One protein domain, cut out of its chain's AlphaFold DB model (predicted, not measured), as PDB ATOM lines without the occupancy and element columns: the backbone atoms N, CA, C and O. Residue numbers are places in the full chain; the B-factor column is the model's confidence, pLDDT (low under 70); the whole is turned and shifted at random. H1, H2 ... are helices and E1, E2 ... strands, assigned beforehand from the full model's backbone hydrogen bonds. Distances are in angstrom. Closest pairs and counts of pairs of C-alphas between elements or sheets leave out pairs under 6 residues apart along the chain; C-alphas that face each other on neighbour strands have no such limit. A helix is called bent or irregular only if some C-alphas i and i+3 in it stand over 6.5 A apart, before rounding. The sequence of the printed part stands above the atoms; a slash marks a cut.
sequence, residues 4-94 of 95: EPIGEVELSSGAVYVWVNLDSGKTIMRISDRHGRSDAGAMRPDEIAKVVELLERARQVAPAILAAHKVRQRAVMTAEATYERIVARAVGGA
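Overview. This is residues 4 to 94 of the 95 residues of an uncharacterized protein of Mycobacteroides abscessus subsp. massiliense (UniProt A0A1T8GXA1). A small antiparallel sheet of three strands has one long bent helix over one face; the helix's first arm, H1a, covers the sheet, and its second arm, H1b, runs on past it, so that residues 71 to 94 stick out as a long arm. The other face of the sheet is bare of named helices. The printed part has 91 residues, with E1, E2, E3 and H1 in that order along the chain; the sheet's order is E1 - E2 - E3, and the class is mixed, helices and strands. The whole is extended, with a radius of gyration of the C-alphas of 20.8 A and spans of 71 by 28 by 15 A.

Along the chain. E1 is residues 4 to 11, 21.2 A long, from C-alpha 4 at (41.946, -12.237, -28.374). E2 is residues 14 to 21, 22.3 A, and E3 residues 27 to 33, 20.2 A. H1, residues 45 to 92, was assigned as one helix by its hydrogen bonds but is bent: C-alphas 60 and 63 are 7.2 A apart. Its arms are H1a, residues 45 to 60, 22.9 A, and H1b, residues 63 to 92, 43.3 A, ending at C-alpha 92 at (46.223, 26.345, -43.915).

Arrangement. The strands form a meander, each the antiparallel neighbour of the one before. In the hairpin E1 and E2, N 6 and O 18 are 2.9 A apart, within hydrogen-bond range; in the hairpin E2 and E3, N 17 and O 30 are 2.8 A apart, also within range. H1a is on the sheet at a height over the sheet of 9.1 A, over E1 and E2, and runs along the strands, at 9 degrees to E2 on the local plane. The closest C-alphas of E1 and H1a are those of Ile 6 and Ala 58, 6.2 A apart. H1b is also on the sheet, in two layers with H1a, helices on one face of a sheet; its closest C-alphas to E2 are those of Ile 65 and Val 20, 7.6 A apart. The arms stand at a steep tilt of 43 degrees. In H1a and H1b every O i to N i+4 pair is within hydrogen-bond range.

Size, cuts and confidence. The C-alphas farthest apart, of Pro 45 and Ala 94, are 71.9 A apart. Residues 71 to 94, of which 71 to 92 belong to H1, stand free; the body without them spans 37 by 22 by 13 A. The printed part has no cut, and the link E3 to H1 is long, with 11 residues. Residues 38 to 41 and 93 to 94 have pLDDT under 70.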
ATOM      1  N   GLU A   4      43.373 -12.020 -28.608       94.69
ATOM      2  CA  GLU A   4      41.946 -12.237 -28.374       94.69
ATOM      3  C   GLU A   4      41.763 -13.533 -27.577       94.69
ATOM      4  O   GLU A   4      42.146 -14.599 -28.083       94.69
ATOM      5  N   PRO A   5      41.230 -13.478 -26.344       95.81
ATOM      6  CA  PRO A   5      41.005 -14.677 -25.552       95.81
ATOM      7  C   PRO A   5      39.945 -15.558 -26.220       95.81
ATOM      8  O   PRO A   5      38.854 -15.101 -26.548       95.81
ATOM      9  N   ILE A   6      40.263 -16.838 -26.407       96.56
ATOM     10  CA  ILE A   6      39.288 -17.831 -26.881       96.56
ATOM     11  C   ILE A   6      38.607 -18.499 -25.693       96.56
ATOM     12  O   ILE A   6      37.399 -18.734 -25.718       96.56
ATOM     13  N   GLY A   7      39.386 -18.798 -24.655       95.69
ATOM     14  CA  GLY A   7      38.870 -19.382 -23.432       95.69
ATOM     15  C   GLY A   7      39.958 -19.941 -22.529       95.69
ATOM     16  O   GLY A   7      41.160 -19.809 -22.783       95.69
ATOM     17  N   GLU A   8      39.479 -20.584 -21.476       94.75
ATOM     18  CA  GLU A   8      40.265 -21.207 -20.427       94.75
ATOM     19  C   GLU A   8      39.694 -22.595 -20.127       94.75
ATOM     20  O   GLU A   8      38.478 -22.796 -20.173       94.75
ATOM     21  N   VAL A   9      40.574 -23.547 -19.830       93.56
ATOM     22  CA  VAL A   9      40.209 -24.853 -19.279       93.56
ATOM     23  C   VAL A   9      40.852 -24.979 -17.911       93.56
ATOM     24  O   VAL A   9      42.078 -25.022 -17.804       93.56
ATOM     25  N   GLU A  10      40.030 -25.079 -16.873       91.69
ATOM     26  CA  GLU A  10      40.501 -25.439 -15.539       91.69
ATOM     27  C   GLU A  10      40.939 -26.908 -15.514       91.69
ATOM     28  O   GLU A  10      40.218 -27.811 -15.952       91.69
ATOM     29  N   LEU A  11      42.134 -27.140 -14.985       88.88
ATOM     30  CA  LEU A  11      42.727 -28.452 -14.779       88.88
ATOM     31  C   LEU A  11      42.769 -28.768 -13.286       88.88
ATOM     32  O   LEU A  11      42.884 -27.887 -12.434       88.88
ATOM     33  N   SER A  12      42.824 -30.051 -12.947       87.81
ATOM     34  CA  SER A  12      43.140 -30.480 -11.581       87.81
ATOM     35  C   SER A  12      44.470 -29.904 -11.060       87.81
ATOM     36  O   SER A  12      44.586 -29.614  -9.867       87.81
ATOM     37  N   SER A  13      45.453 -29.690 -11.935       85.94
ATOM     38  CA  SER A  13      46.797 -29.184 -11.621       85.94
ATOM     39  C   SER A  13      46.975 -27.668 -11.824       85.94
ATOM     40  O   SER A  13      47.994 -27.119 -11.404       85.94
ATOM     41  N   GLY A  14      45.991 -26.968 -12.398       89.50
ATOM     42  CA  GLY A  14      46.132 -25.566 -12.794       89.50
ATOM     43  C   GLY A  14      45.122 -25.146 -13.860       89.50
ATOM     44  O   GLY A  14      43.941 -25.438 -13.717       89.50
ATOM     45  N   ALA A  15      45.562 -24.475 -14.923       91.00
ATOM     46  CA  ALA A  15      44.695 -24.041 -16.020       91.00
ATOM     47  C   ALA A  15      45.432 -23.946 -17.365       91.00
ATOM     48  O   ALA A  15      46.644 -23.713 -17.427       91.00
ATOM     49  N   VAL A  16      44.678 -24.091 -18.456       92.56
ATOM     50  CA  VAL A  16      45.129 -23.831 -19.829       92.56
ATOM     51  C   VAL A  16      44.411 -22.609 -20.374       92.56
ATOM     52  O   VAL A  16      43.190 -22.594 -20.465       92.56
ATOM     53  N   TYR A  17      45.178 -21.618 -20.810       93.19
ATOM     54  CA  TYR A  17      44.690 -20.402 -21.451       93.19
ATOM     55  C   TYR A  17      44.977 -20.456 -22.946       93.19
ATOM     56  O   TYR A  17      46.125 -20.687 -23.339       93.19
ATOM     57  N   VAL A  18      43.966 -20.193 -23.774       95.75
ATOM     58  CA  VAL A  18      44.111 -20.144 -25.235       95.75
ATOM     59  C   VAL A  18      43.659 -18.787 -25.760       95.75
ATOM     60  O   VAL A  18      42.559 -18.317 -25.461       95.75
ATOM     61  N   TRP A  19      44.498 -18.163 -26.580       96.69
ATOM     62  CA  TRP A  19      44.186 -16.906 -27.257       96.69
ATOM     63  C   TRP A  19      44.756 -16.883 -28.672       96.69
ATOM     64  O   TRP A  19      45.666 -17.641 -29.010       96.69
ATOM     65  N   VAL A  20      44.238 -15.989 -29.508       97.12
ATOM     66  CA  VAL A  20      44.763 -15.744 -30.856       97.12
ATOM     67  C   VAL A  20      45.602 -14.476 -30.835       97.12
ATOM     68  O   VAL A  20      45.131 -13.413 -30.435       97.12
ATOM     69  N   ASN A  21      46.858 -14.566 -31.266       95.31
ATOM     70  CA  ASN A  21      47.701 -13.395 -31.463       95.31
ATOM     71  C   ASN A  21      47.156 -12.558 -32.633       95.31
ATOM     72  O   ASN A  21      47.015 -13.060 -33.748       95.31
ATOM     73  N   LEU A  22      46.875 -11.281 -32.379       94.69
ATOM     74  CA  LEU A  22      46.179 -10.418 -33.336       94.69
ATOM     75  C   LEU A  22      47.040  -9.992 -34.533       94.69
ATOM     76  O   LEU A  22      46.496  -9.666 -35.585       94.69
ATOM     77  N   ASP A  23      48.365 -10.047 -34.402       91.31
ATOM     78  CA  ASP A  23      49.295  -9.652 -35.466       91.31
ATOM     79  C   ASP A  23      49.527 -10.789 -36.471       91.31
ATOM     80  O   ASP A  23      49.599 -10.581 -37.683       91.31
ATOM     81  N   SER A  24      49.635 -12.018 -35.963       92.19
ATOM     82  CA  SER A  24      50.021 -13.202 -36.740       92.19
ATOM     83  C   SER A  24      48.882 -14.185 -36.997       92.19
ATOM     84  O   SER A  24      49.024 -15.061 -37.846       92.19
ATOM     85  N   GLY A  25      47.772 -14.088 -36.259       92.06
ATOM     86  CA  GLY A  25      46.694 -15.081 -36.269       92.06
ATOM     87  C   GLY A  25      47.077 -16.423 -35.642       92.06
ATOM     88  O   GLY A  25      46.305 -17.375 -35.729       92.06
ATOM     89  N   LYS A  26      48.262 -16.534 -35.027       95.12
ATOM     90  CA  LYS A  26      48.692 -17.764 -34.356       95.12
ATOM     91  C   LYS A  26      47.851 -17.997 -33.106       95.12
ATOM     92  O   LYS A  26      47.714 -17.098 -32.278       95.12
ATOM     93  N   THR A  27      47.367 -19.222 -32.942       96.31
ATOM     94  CA  THR A  27      46.838 -19.701 -31.663       96.31
ATOM     95  C   THR A  27      47.994 -19.889 -30.692       96.31
ATOM     96  O   THR A  27      48.952 -20.604 -30.989       96.31
ATOM     97  N   ILE A  28      47.909 -19.240 -29.538       94.12
ATOM     98  CA  ILE A  28      48.859 -19.369 -28.441       94.12
ATOM     99  C   ILE A  28      48.150 -20.076 -27.291       94.12
ATOM    100  O   ILE A  28      47.020 -19.739 -26.943       94.12
ATOM    101  N   MET A  29      48.836 -21.054 -26.713       92.88
ATOM    102  CA  MET A  29      48.387 -21.799 -25.548       92.88
ATOM    103  C   MET A  29      49.404 -21.608 -24.428       92.88
ATOM    104  O   MET A  29      50.607 -21.757 -24.650       92.88
ATOM    105  N   ARG A  30      48.924 -21.309 -23.223       90.62
ATOM    106  CA  ARG A  30      49.736 -21.288 -22.005       90.62
ATOM    107  C   ARG A  30      49.124 -22.214 -20.977       90.62
ATOM    108  O   ARG A  30      47.957 -22.063 -20.639       90.62
ATOM    109  N   ILE A  31      49.942 -23.116 -20.461       89.62
ATOM    110  CA  ILE A  31      49.603 -23.974 -19.327       89.62
ATOM    111  C   ILE A  31      50.200 -23.319 -18.082       89.62
ATOM    112  O   ILE A  31      51.319 -22.800 -18.124       89.62
ATOM    113  N   SER A  32      49.441 -23.254 -16.998       87.88
ATOM    114  CA  SER A  32      49.895 -22.693 -15.725       87.88
ATOM    115  C   SER A  32      49.455 -23.590 -14.579       87.88
ATOM    116  O   SER A  32      48.343 -24.107 -14.618       87.88
ATOM    117  N   ASP A  33      50.309 -23.775 -13.576       83.88
ATOM    118  CA  ASP A  33      49.940 -24.432 -12.323       83.88
ATOM    119  C   ASP A  33      49.005 -23.540 -11.480       83.88
ATOM    120  O   ASP A  33      48.722 -22.385 -11.820       83.88
ATOM    121  N   ARG A  34      48.543 -24.051 -10.333       74.94
ATOM    122  CA  ARG A  34      47.708 -23.284  -9.384       74.94
ATOM    123  C   ARG A  34      48.380 -22.021  -8.819       74.94
ATOM    124  O   ARG A  34      47.692 -21.180  -8.248       74.94
ATOM    125  N   HIS A  35      49.696 -21.875  -8.961       77.81
ATOM    126  CA  HIS A  35      50.461 -20.699  -8.540       77.81
ATOM    127  C   HIS A  35      50.775 -19.754  -9.714       77.81
ATOM    128  O   HIS A  35      51.545 -18.805  -9.548       77.81
ATOM    129  N   GLY A  36      50.205 -20.004 -10.899       71.25
ATOM    130  CA  GLY A  36      50.408 -19.199 -12.101       71.25
ATOM    131  C   GLY A  36      51.770 -19.397 -12.772       71.25
ATOM    132  O   GLY A  36      52.125 -18.614 -13.659       71.25
ATOM    133  N   ARG A  37      52.546 -20.409 -12.368       76.62
ATOM    134  CA  ARG A  37      53.841 -20.748 -12.970       76.62
ATOM    135  C   ARG A  37      53.615 -21.632 -14.184       76.62
ATOM    136  O   ARG A  37      52.767 -22.516 -14.159       76.62
ATOM    137  N   SER A  38      54.377 -21.400 -15.250       68.31
ATOM    138  CA  SER A  38      54.353 -22.274 -16.421       68.31
ATOM    139  C   SER A  38      54.878 -23.650 -16.023       68.31
ATOM    140  O   SER A  38      56.083 -23.810 -15.839       68.31
ATOM    141  N   ASP A  39      53.978 -24.615 -15.874       66.00
ATOM    142  CA  ASP A  39      54.318 -26.002 -15.581       66.00
ATOM    143  C   ASP A  39      53.914 -26.889 -16.761       66.00
ATOM    144  O   ASP A  39      52.909 -26.636 -17.440       66.00
ATOM    145  N   ALA A  40      54.699 -27.933 -17.015       60.66
ATOM    146  CA  ALA A  40      54.312 -29.011 -17.914       60.66
ATOM    147  C   ALA A  40      53.290 -29.881 -17.167       60.66
ATOM    148  O   ALA A  40      53.610 -30.944 -16.643       60.66
ATOM    149  N   GLY A  41      52.065 -29.366 -17.048       64.12
ATOM    150  CA  GLY A  41      51.026 -29.976 -16.233       64.12
ATOM    151  C   GLY A  41      50.660 -31.373 -16.727       64.12
ATOM    152  O   GLY A  41      50.346 -31.572 -17.903       64.12
ATOM    153  N   ALA A  42      50.647 -32.343 -15.815       73.50
ATOM    154  CA  ALA A  42      49.911 -33.578 -16.036       73.50
ATOM    155  C   ALA A  42      48.421 -33.234 -16.190       73.50
ATOM    156  O   ALA A  42      47.858 -32.505 -15.366       73.50
ATOM    157  N   MET A  43      47.805 -33.758 -17.248       86.25
ATOM    158  CA  MET A  43      46.379 -33.617 -17.532       86.25
ATOM    159  C   MET A  43      45.718 -34.988 -17.490       86.25
ATOM    160  O   MET A  43      46.260 -35.971 -18.008       86.25
ATOM    161  N   ARG A  44      44.530 -35.051 -16.895       90.31
ATOM    162  CA  ARG A  44      43.683 -36.242 -16.974       90.31
ATOM    163  C   ARG A  44      43.126 -36.397 -18.397       90.31
ATOM    164  O   ARG A  44      42.974 -35.397 -19.099       90.31
ATOM    165  N   PRO A  45      42.785 -37.619 -18.844       91.88
ATOM    166  CA  PRO A  45      42.272 -37.834 -20.199       91.88
ATOM    167  C   PRO A  45      41.050 -36.976 -20.569       91.88
ATOM    168  O   PRO A  45      40.955 -36.497 -21.696       91.88
ATOM    169  N   ASP A  46      40.138 -36.733 -19.625       93.81
ATOM    170  CA  ASP A  46      38.964 -35.875 -19.826       93.81
ATOM    171  C   ASP A  46      39.326 -34.384 -19.943       93.81
ATOM    172  O   ASP A  46      38.679 -33.635 -20.674       93.81
ATOM    173  N   GLU A  47      40.388 -33.948 -19.265       93.25
ATOM    174  CA  GLU A  47      40.920 -32.587 -19.368       93.25
ATOM    175  C   GLU A  47      41.597 -32.359 -20.726       93.25
ATOM    176  O   GLU A  47      41.406 -31.307 -21.337       93.25
ATOM    177  N   ILE A  48      42.307 -33.368 -21.244       93.12
ATOM    178  CA  ILE A  48      42.907 -33.326 -22.586       93.12
ATOM    179  C   ILE A  48      41.826 -33.094 -23.644       93.12
ATOM    180  O   ILE A  48      42.003 -32.244 -24.513       93.12
ATOM    181  N   ALA A  49      40.691 -33.797 -23.553       95.62
ATOM    182  CA  ALA A  49      39.590 -33.630 -24.501       95.62
ATOM    183  C   ALA A  49      39.072 -32.180 -24.538       95.62
ATOM    184  O   ALA A  49      38.908 -31.614 -25.618       95.62
ATOM    185  N   LYS A  50      38.910 -31.545 -23.370       95.62
ATOM    186  CA  LYS A  50      38.487 -30.136 -23.264       95.62
ATOM    187  C   LYS A  50      39.508 -29.176 -23.874       95.62
ATOM    188  O   LYS A  50      39.137 -28.218 -24.549       95.62
ATOM    189  N   VAL A  51      40.800 -29.422 -23.649       94.81
ATOM    190  CA  VAL A  51      41.875 -28.602 -24.233       94.81
ATOM    191  C   VAL A  51      41.901 -28.743 -25.755       94.81
ATOM    192  O   VAL A  51      42.031 -27.740 -26.456       94.81
ATOM    193  N   VAL A  52      41.731 -29.960 -26.279       96.50
ATOM    194  CA  VAL A  52      41.648 -30.205 -27.726       96.50
ATOM    195  C   VAL A  52      40.447 -29.481 -28.333       96.50
ATOM    196  O   VAL A  52      40.623 -28.765 -29.316       96.50
ATOM    197  N   GLU A  53      39.266 -29.573 -27.721       97.50
ATOM    198  CA  GLU A  53      38.067 -28.856 -28.175       97.50
ATOM    199  C   GLU A  53      38.298 -27.334 -28.217       97.50
ATOM    200  O   GLU A  53      37.963 -26.662 -29.200       97.50
ATOM    201  N   LEU A  54      38.952 -26.779 -27.191       97.12
ATOM    202  CA  LEU A  54      39.290 -25.358 -27.153       97.12
ATOM    203  C   LEU A  54      40.277 -24.962 -28.264       97.12
ATOM    204  O   LEU A  54      40.117 -23.909 -28.891       97.12
ATOM    205  N   LEU A  55      41.282 -25.797 -28.541       97.31
ATOM    206  CA  LEU A  55      42.247 -25.572 -29.623       97.31
ATOM    207  C   LEU A  55      41.600 -25.690 -31.007       97.31
ATOM    208  O   LEU A  55      41.918 -24.901 -31.903       97.31
ATOM    209  N   GLU A  56      40.672 -26.626 -31.192       97.81
ATOM    210  CA  GLU A  56      39.902 -26.758 -32.428       97.81
ATOM    211  C   GLU A  56      39.022 -25.535 -32.669       97.81
ATOM    212  O   GLU A  56      39.038 -24.978 -33.773       97.81
ATOM    213  N   ARG A  57      38.331 -25.056 -31.630       97.50
ATOM    214  CA  ARG A  57      37.576 -23.803 -31.693       97.50
ATOM    215  C   ARG A  57      38.487 -22.638 -32.061       97.50
ATOM    216  O   ARG A  57      38.165 -21.893 -32.984       97.50
ATOM    217  N   ALA A  58      39.639 -22.501 -31.400       97.25
ATOM    218  CA  ALA A  58      40.612 -21.454 -31.705       97.25
ATOM    219  C   ALA A  58      41.070 -21.514 -33.172       97.25
ATOM    220  O   ALA A  58      41.079 -20.490 -33.853       97.25
ATOM    221  N   ARG A  59      41.378 -22.712 -33.688       96.06
ATOM    222  CA  ARG A  59      41.749 -22.929 -35.096       96.06
ATOM    223  C   ARG A  59      40.655 -22.463 -36.058       96.06
ATOM    224  O   ARG A  59      40.976 -21.879 -37.090       96.06
ATOM    225  N   GLN A  60      39.388 -22.721 -35.737       97.50
ATOM    226  CA  GLN A  60      38.256 -22.321 -36.578       97.50
ATOM    227  C   GLN A  60      38.053 -20.799 -36.598       97.50
ATOM    228  O   GLN A  60      37.787 -20.237 -37.660       97.50
ATOM    229  N   VAL A  61      38.201 -20.118 -35.456       97.00
ATOM    230  CA  VAL A  61      37.897 -18.677 -35.348       97.00
ATOM    231  C   VAL A  61      39.092 -17.757 -35.617       97.00
ATOM    232  O   VAL A  61      38.892 -16.588 -35.951       97.00
ATOM    233  N   ALA A  62      40.331 -18.252 -35.523       96.50
ATOM    234  CA  ALA A  62      41.541 -17.439 -35.676       96.50
ATOM    235  C   ALA A  62      41.611 -16.630 -36.990       96.50
ATOM    236  O   ALA A  62      41.947 -15.442 -36.921       96.50
ATOM    237  N   PRO A  63      41.252 -17.177 -38.174       97.00
ATOM    238  CA  PRO A  63      41.262 -16.396 -39.413       97.00
ATOM    239  C   PRO A  63      40.288 -15.214 -39.376       97.00
ATOM    240  O   PRO A  63      40.626 -14.119 -39.829       97.00
ATOM    241  N   ALA A  64      39.095 -15.420 -38.808       97.31
ATOM    242  CA  ALA A  64      38.074 -14.382 -38.691       97.31
ATOM    243  C   ALA A  64      38.504 -13.280 -37.711       97.31
ATOM    244  O   ALA A  64      38.377 -12.098 -38.028       97.31
ATOM    245  N   ILE A  65      39.087 -13.656 -36.568       96.62
ATOM    246  CA  ILE A  65      39.644 -12.710 -35.589       96.62
ATOM    247  C   ILE A  65      40.751 -11.861 -36.227       96.62
ATOM    248  O   ILE A  65      40.730 -10.633 -36.116       96.62
ATOM    249  N   LEU A  66      41.686 -12.486 -36.950       96.19
ATOM    250  CA  LEU A  66      42.761 -11.767 -37.639       96.19
ATOM    251  C   LEU A  66      42.210 -10.801 -38.697       96.19
ATOM    252  O   LEU A  66      42.679  -9.666 -38.814       96.19
ATOM    253  N   ALA A  67      41.215 -11.234 -39.474       96.75
ATOM    254  CA  ALA A  67      40.573 -10.387 -40.473       96.75
ATOM    255  C   ALA A  67      39.884  -9.177 -39.823       96.75
ATOM    256  O   ALA A  67      40.113  -8.043 -40.252       96.75
ATOM    257  N   ALA A  68      39.114  -9.398 -38.756       96.38
ATOM    258  CA  ALA A  68      38.458  -8.333 -38.001       96.38
ATOM    259  C   ALA A  68      39.477  -7.337 -37.422       96.38
ATOM    260  O   ALA A  68      39.293  -6.122 -37.534       96.38
ATOM    261  N   HIS A  69      40.595  -7.830 -36.881       96.19
ATOM    262  CA  HIS A  69      41.665  -6.976 -36.372       96.19
ATOM    263  C   HIS A  69      42.282  -6.097 -37.469       96.19
ATOM    264  O   HIS A  69      42.417  -4.886 -37.287       96.19
ATOM    265  N   LYS A  70      42.578  -6.667 -38.642       95.62
ATOM    266  CA  LYS A  70      43.109  -5.913 -39.792       95.62
ATOM    267  C   LYS A  70      42.130  -4.857 -40.300       95.62
ATOM    268  O   LYS A  70      42.546  -3.757 -40.664       95.62
ATOM    269  N   VAL A  71      40.832  -5.164 -40.319       97.31
ATOM    270  CA  VAL A  71      39.790  -4.185 -40.670       97.31
ATOM    271  C   VAL A  71      39.780  -3.036 -39.664       97.31
ATOM    272  O   VAL A  71      39.818  -1.875 -40.072       97.31
ATOM    273  N   ARG A  72      39.822  -3.340 -38.361       95.94
ATOM    274  CA  ARG A  72      39.910  -2.323 -37.307       95.94
ATOM    275  C   ARG A  72      41.143  -1.433 -37.473       95.94
ATOM    276  O   ARG A  72      41.006  -0.215 -37.419       95.94
ATOM    277  N   GLN A  73      42.322  -2.010 -37.715       96.25
ATOM    278  CA  GLN A  73      43.556  -1.240 -37.939       96.25
ATOM    279  C   GLN A  73      43.416  -0.271 -39.121       96.25
ATOM    280  O   GLN A  73      43.760   0.903 -39.008       96.25
ATOM    281  N   ARG A  74      42.847  -0.725 -40.245       97.38
ATOM    282  CA  ARG A  74      42.596   0.133 -41.419       97.38
ATOM    283  C   ARG A  74      41.617   1.263 -41.127       97.38
ATOM    284  O   ARG A  74      41.822   2.375 -41.609       97.38
ATOM    285  N   ALA A  75      40.573   0.988 -40.349       97.56
ATOM    286  CA  ALA A  75      39.602   1.999 -39.951       97.56
ATOM    287  C   ALA A  75      40.252   3.088 -39.082       97.56
ATOM    288  O   ALA A  75      40.039   4.268 -39.343       97.56
ATOM    289  N   VAL A  76      41.095   2.700 -38.117       97.56
ATOM    290  CA  VAL A  76      41.847   3.644 -37.270       97.56
ATOM    291  C   VAL A  76      42.775   4.519 -38.112       97.56
ATOM    292  O   VAL A  76      42.647   5.737 -38.061       97.56
ATOM    293  N   MET A  77      43.613   3.920 -38.968       97.50
ATOM    294  CA  MET A  77      44.520   4.683 -39.842       97.50
ATOM    295  C   MET A  77      43.765   5.661 -40.753       97.50
ATOM    296  O   MET A  77      44.223   6.769 -41.020       97.50
ATOM    297  N   THR A  78      42.590   5.255 -41.241       97.94
ATOM    298  CA  THR A  78      41.746   6.117 -42.075       97.94
ATOM    299  C   THR A  78      41.194   7.290 -41.271       97.94
ATOM    300  O   THR A  78      41.238   8.423 -41.743       97.94
ATOM    301  N   ALA A  79      40.699   7.037 -40.056       97.38
ATOM    302  CA  ALA A  79      40.182   8.075 -39.172       97.38
ATOM    303  C   ALA A  79      41.269   9.092 -38.787       97.38
ATOM    304  O   ALA A  79      41.023  10.298 -38.847       97.38
ATOM    305  N   GLU A  80      42.475   8.619 -38.466       98.19
ATOM    306  CA  GLU A  80      43.640   9.461 -38.169       98.19
ATOM    307  C   GLU A  80      44.023  10.329 -39.375       98.19
ATOM    308  O   GLU A  80      44.091  11.553 -39.259       98.19
ATOM    309  N   ALA A  81      44.142   9.736 -40.567       97.19
ATOM    310  CA  ALA A  81      44.445  10.481 -41.788       97.19
ATOM    311  C   ALA A  81      43.364  11.525 -42.131       97.19
ATOM    312  O   ALA A  81      43.661  12.610 -42.639       97.19
ATOM    313  N   THR A  82      42.090  11.221 -41.870       97.31
ATOM    314  CA  THR A  82      40.998  12.188 -42.038       97.31
ATOM    315  C   THR A  82      41.122  13.344 -41.050       97.31
ATOM    316  O   THR A  82      40.986  14.497 -41.465       97.31
ATOM    317  N   TYR A  83      41.405  13.059 -39.779       96.50
ATOM    318  CA  TYR A  83      41.633  14.088 -38.765       96.50
ATOM    319  C   TYR A  83      42.778  15.026 -39.170       96.50
ATOM    320  O   TYR A  83      42.588  16.245 -39.209       96.50
ATOM    321  N   GLU A  84      43.923  14.475 -39.574       96.31
ATOM    322  CA  GLU A  84      45.082  15.258 -40.020       96.31
ATOM    323  C   GLU A  84      44.745  16.178 -41.199       96.31
ATOM    324  O   GLU A  84      45.103  17.358 -41.191       96.31
ATOM    325  N   ARG A  85      43.990  15.684 -42.190       95.31
ATOM    326  CA  ARG A  85      43.534  16.502 -43.330       95.31
ATOM    327  C   ARG A  85      42.629  17.654 -42.898       95.31
ATOM    328  O   ARG A  85      42.756  18.754 -43.437       95.31
ATOM    329  N   ILE A  86      41.711  17.411 -41.961       96.12
ATOM    330  CA  ILE A  86      40.803  18.445 -41.443       96.12
ATOM    331  C   ILE A  86      41.609  19.535 -40.729       96.12
ATOM    332  O   ILE A  86      41.425  20.716 -41.028       96.12
ATOM    333  N   VAL A  87      42.536  19.149 -39.848       96.00
ATOM    334  CA  VAL A  87      43.393  20.096 -39.121       96.00
ATOM    335  C   VAL A  87      44.279  20.884 -40.084       96.00
ATOM    336  O   VAL A  87      44.320  22.111 -40.007       96.00
ATOM    337  N   ALA A  88      44.928  20.219 -41.042       93.88
ATOM    338  CA  ALA A  88      45.769  20.881 -42.038       93.88
ATOM    339  C   ALA A  88      44.982  21.910 -42.865       93.88
ATOM    340  O   ALA A  88      45.478  23.009 -43.117       93.88
ATOM    341  N   ARG A  89      43.736  21.594 -43.242       93.19
ATOM    342  CA  ARG A  89      42.852  22.537 -43.942       93.19
ATOM    343  C   ARG A  89      42.451  23.717 -43.057       93.19
ATOM    344  O   ARG A  89      42.431  24.842 -43.547       93.19
ATOM    345  N   ALA A  90      42.139  23.478 -41.784       92.81
ATOM    346  CA  ALA A  90      41.769  24.534 -40.845       92.81
ATOM    347  C   ALA A  90      42.934  25.505 -40.582       92.81
ATOM    348  O   ALA A  90      42.734  26.715 -40.589       92.81
ATOM    349  N   VAL A  91      44.154  24.984 -40.415       91.44
ATOM    350  CA  VAL A  91      45.362  25.799 -40.195       91.44
ATOM    351  C   VAL A  91      45.811  26.499 -41.484       91.44
ATOM    352  O   VAL A  91      46.148  27.679 -41.460       91.44
ATOM    353  N   GLY A  92      45.799  25.799 -42.621       76.88
ATOM    354  CA  GLY A  92      46.223  26.345 -43.915       76.88
ATOM    355  C   GLY A  92      45.249  27.355 -44.531       76.88
ATOM    356  O   GLY A  92      45.673  28.187 -45.328       76.88
ATOM    357  N   GLY A  93      43.965  27.305 -44.159       56.81
ATOM    358  CA  GLY A  93      42.937  28.269 -44.568       56.81
ATOM    359  C   GLY A  93      42.822  29.508 -43.673       56.81
ATOM    360  O   GLY A  93      41.994  30.365 -43.954       56.81
ATOM    361  N   ALA A  94      43.622  29.616 -42.607       55.91
ATOM    362  CA  ALA A  94      43.618  30.744 -41.669       55.91
ATOM    363  C   ALA A  94      44.571  31.893 -42.075       55.91
ATOM    364  O   ALA A  94      45.109  32.582 -41.207       55.91
TER     365      ALA A  94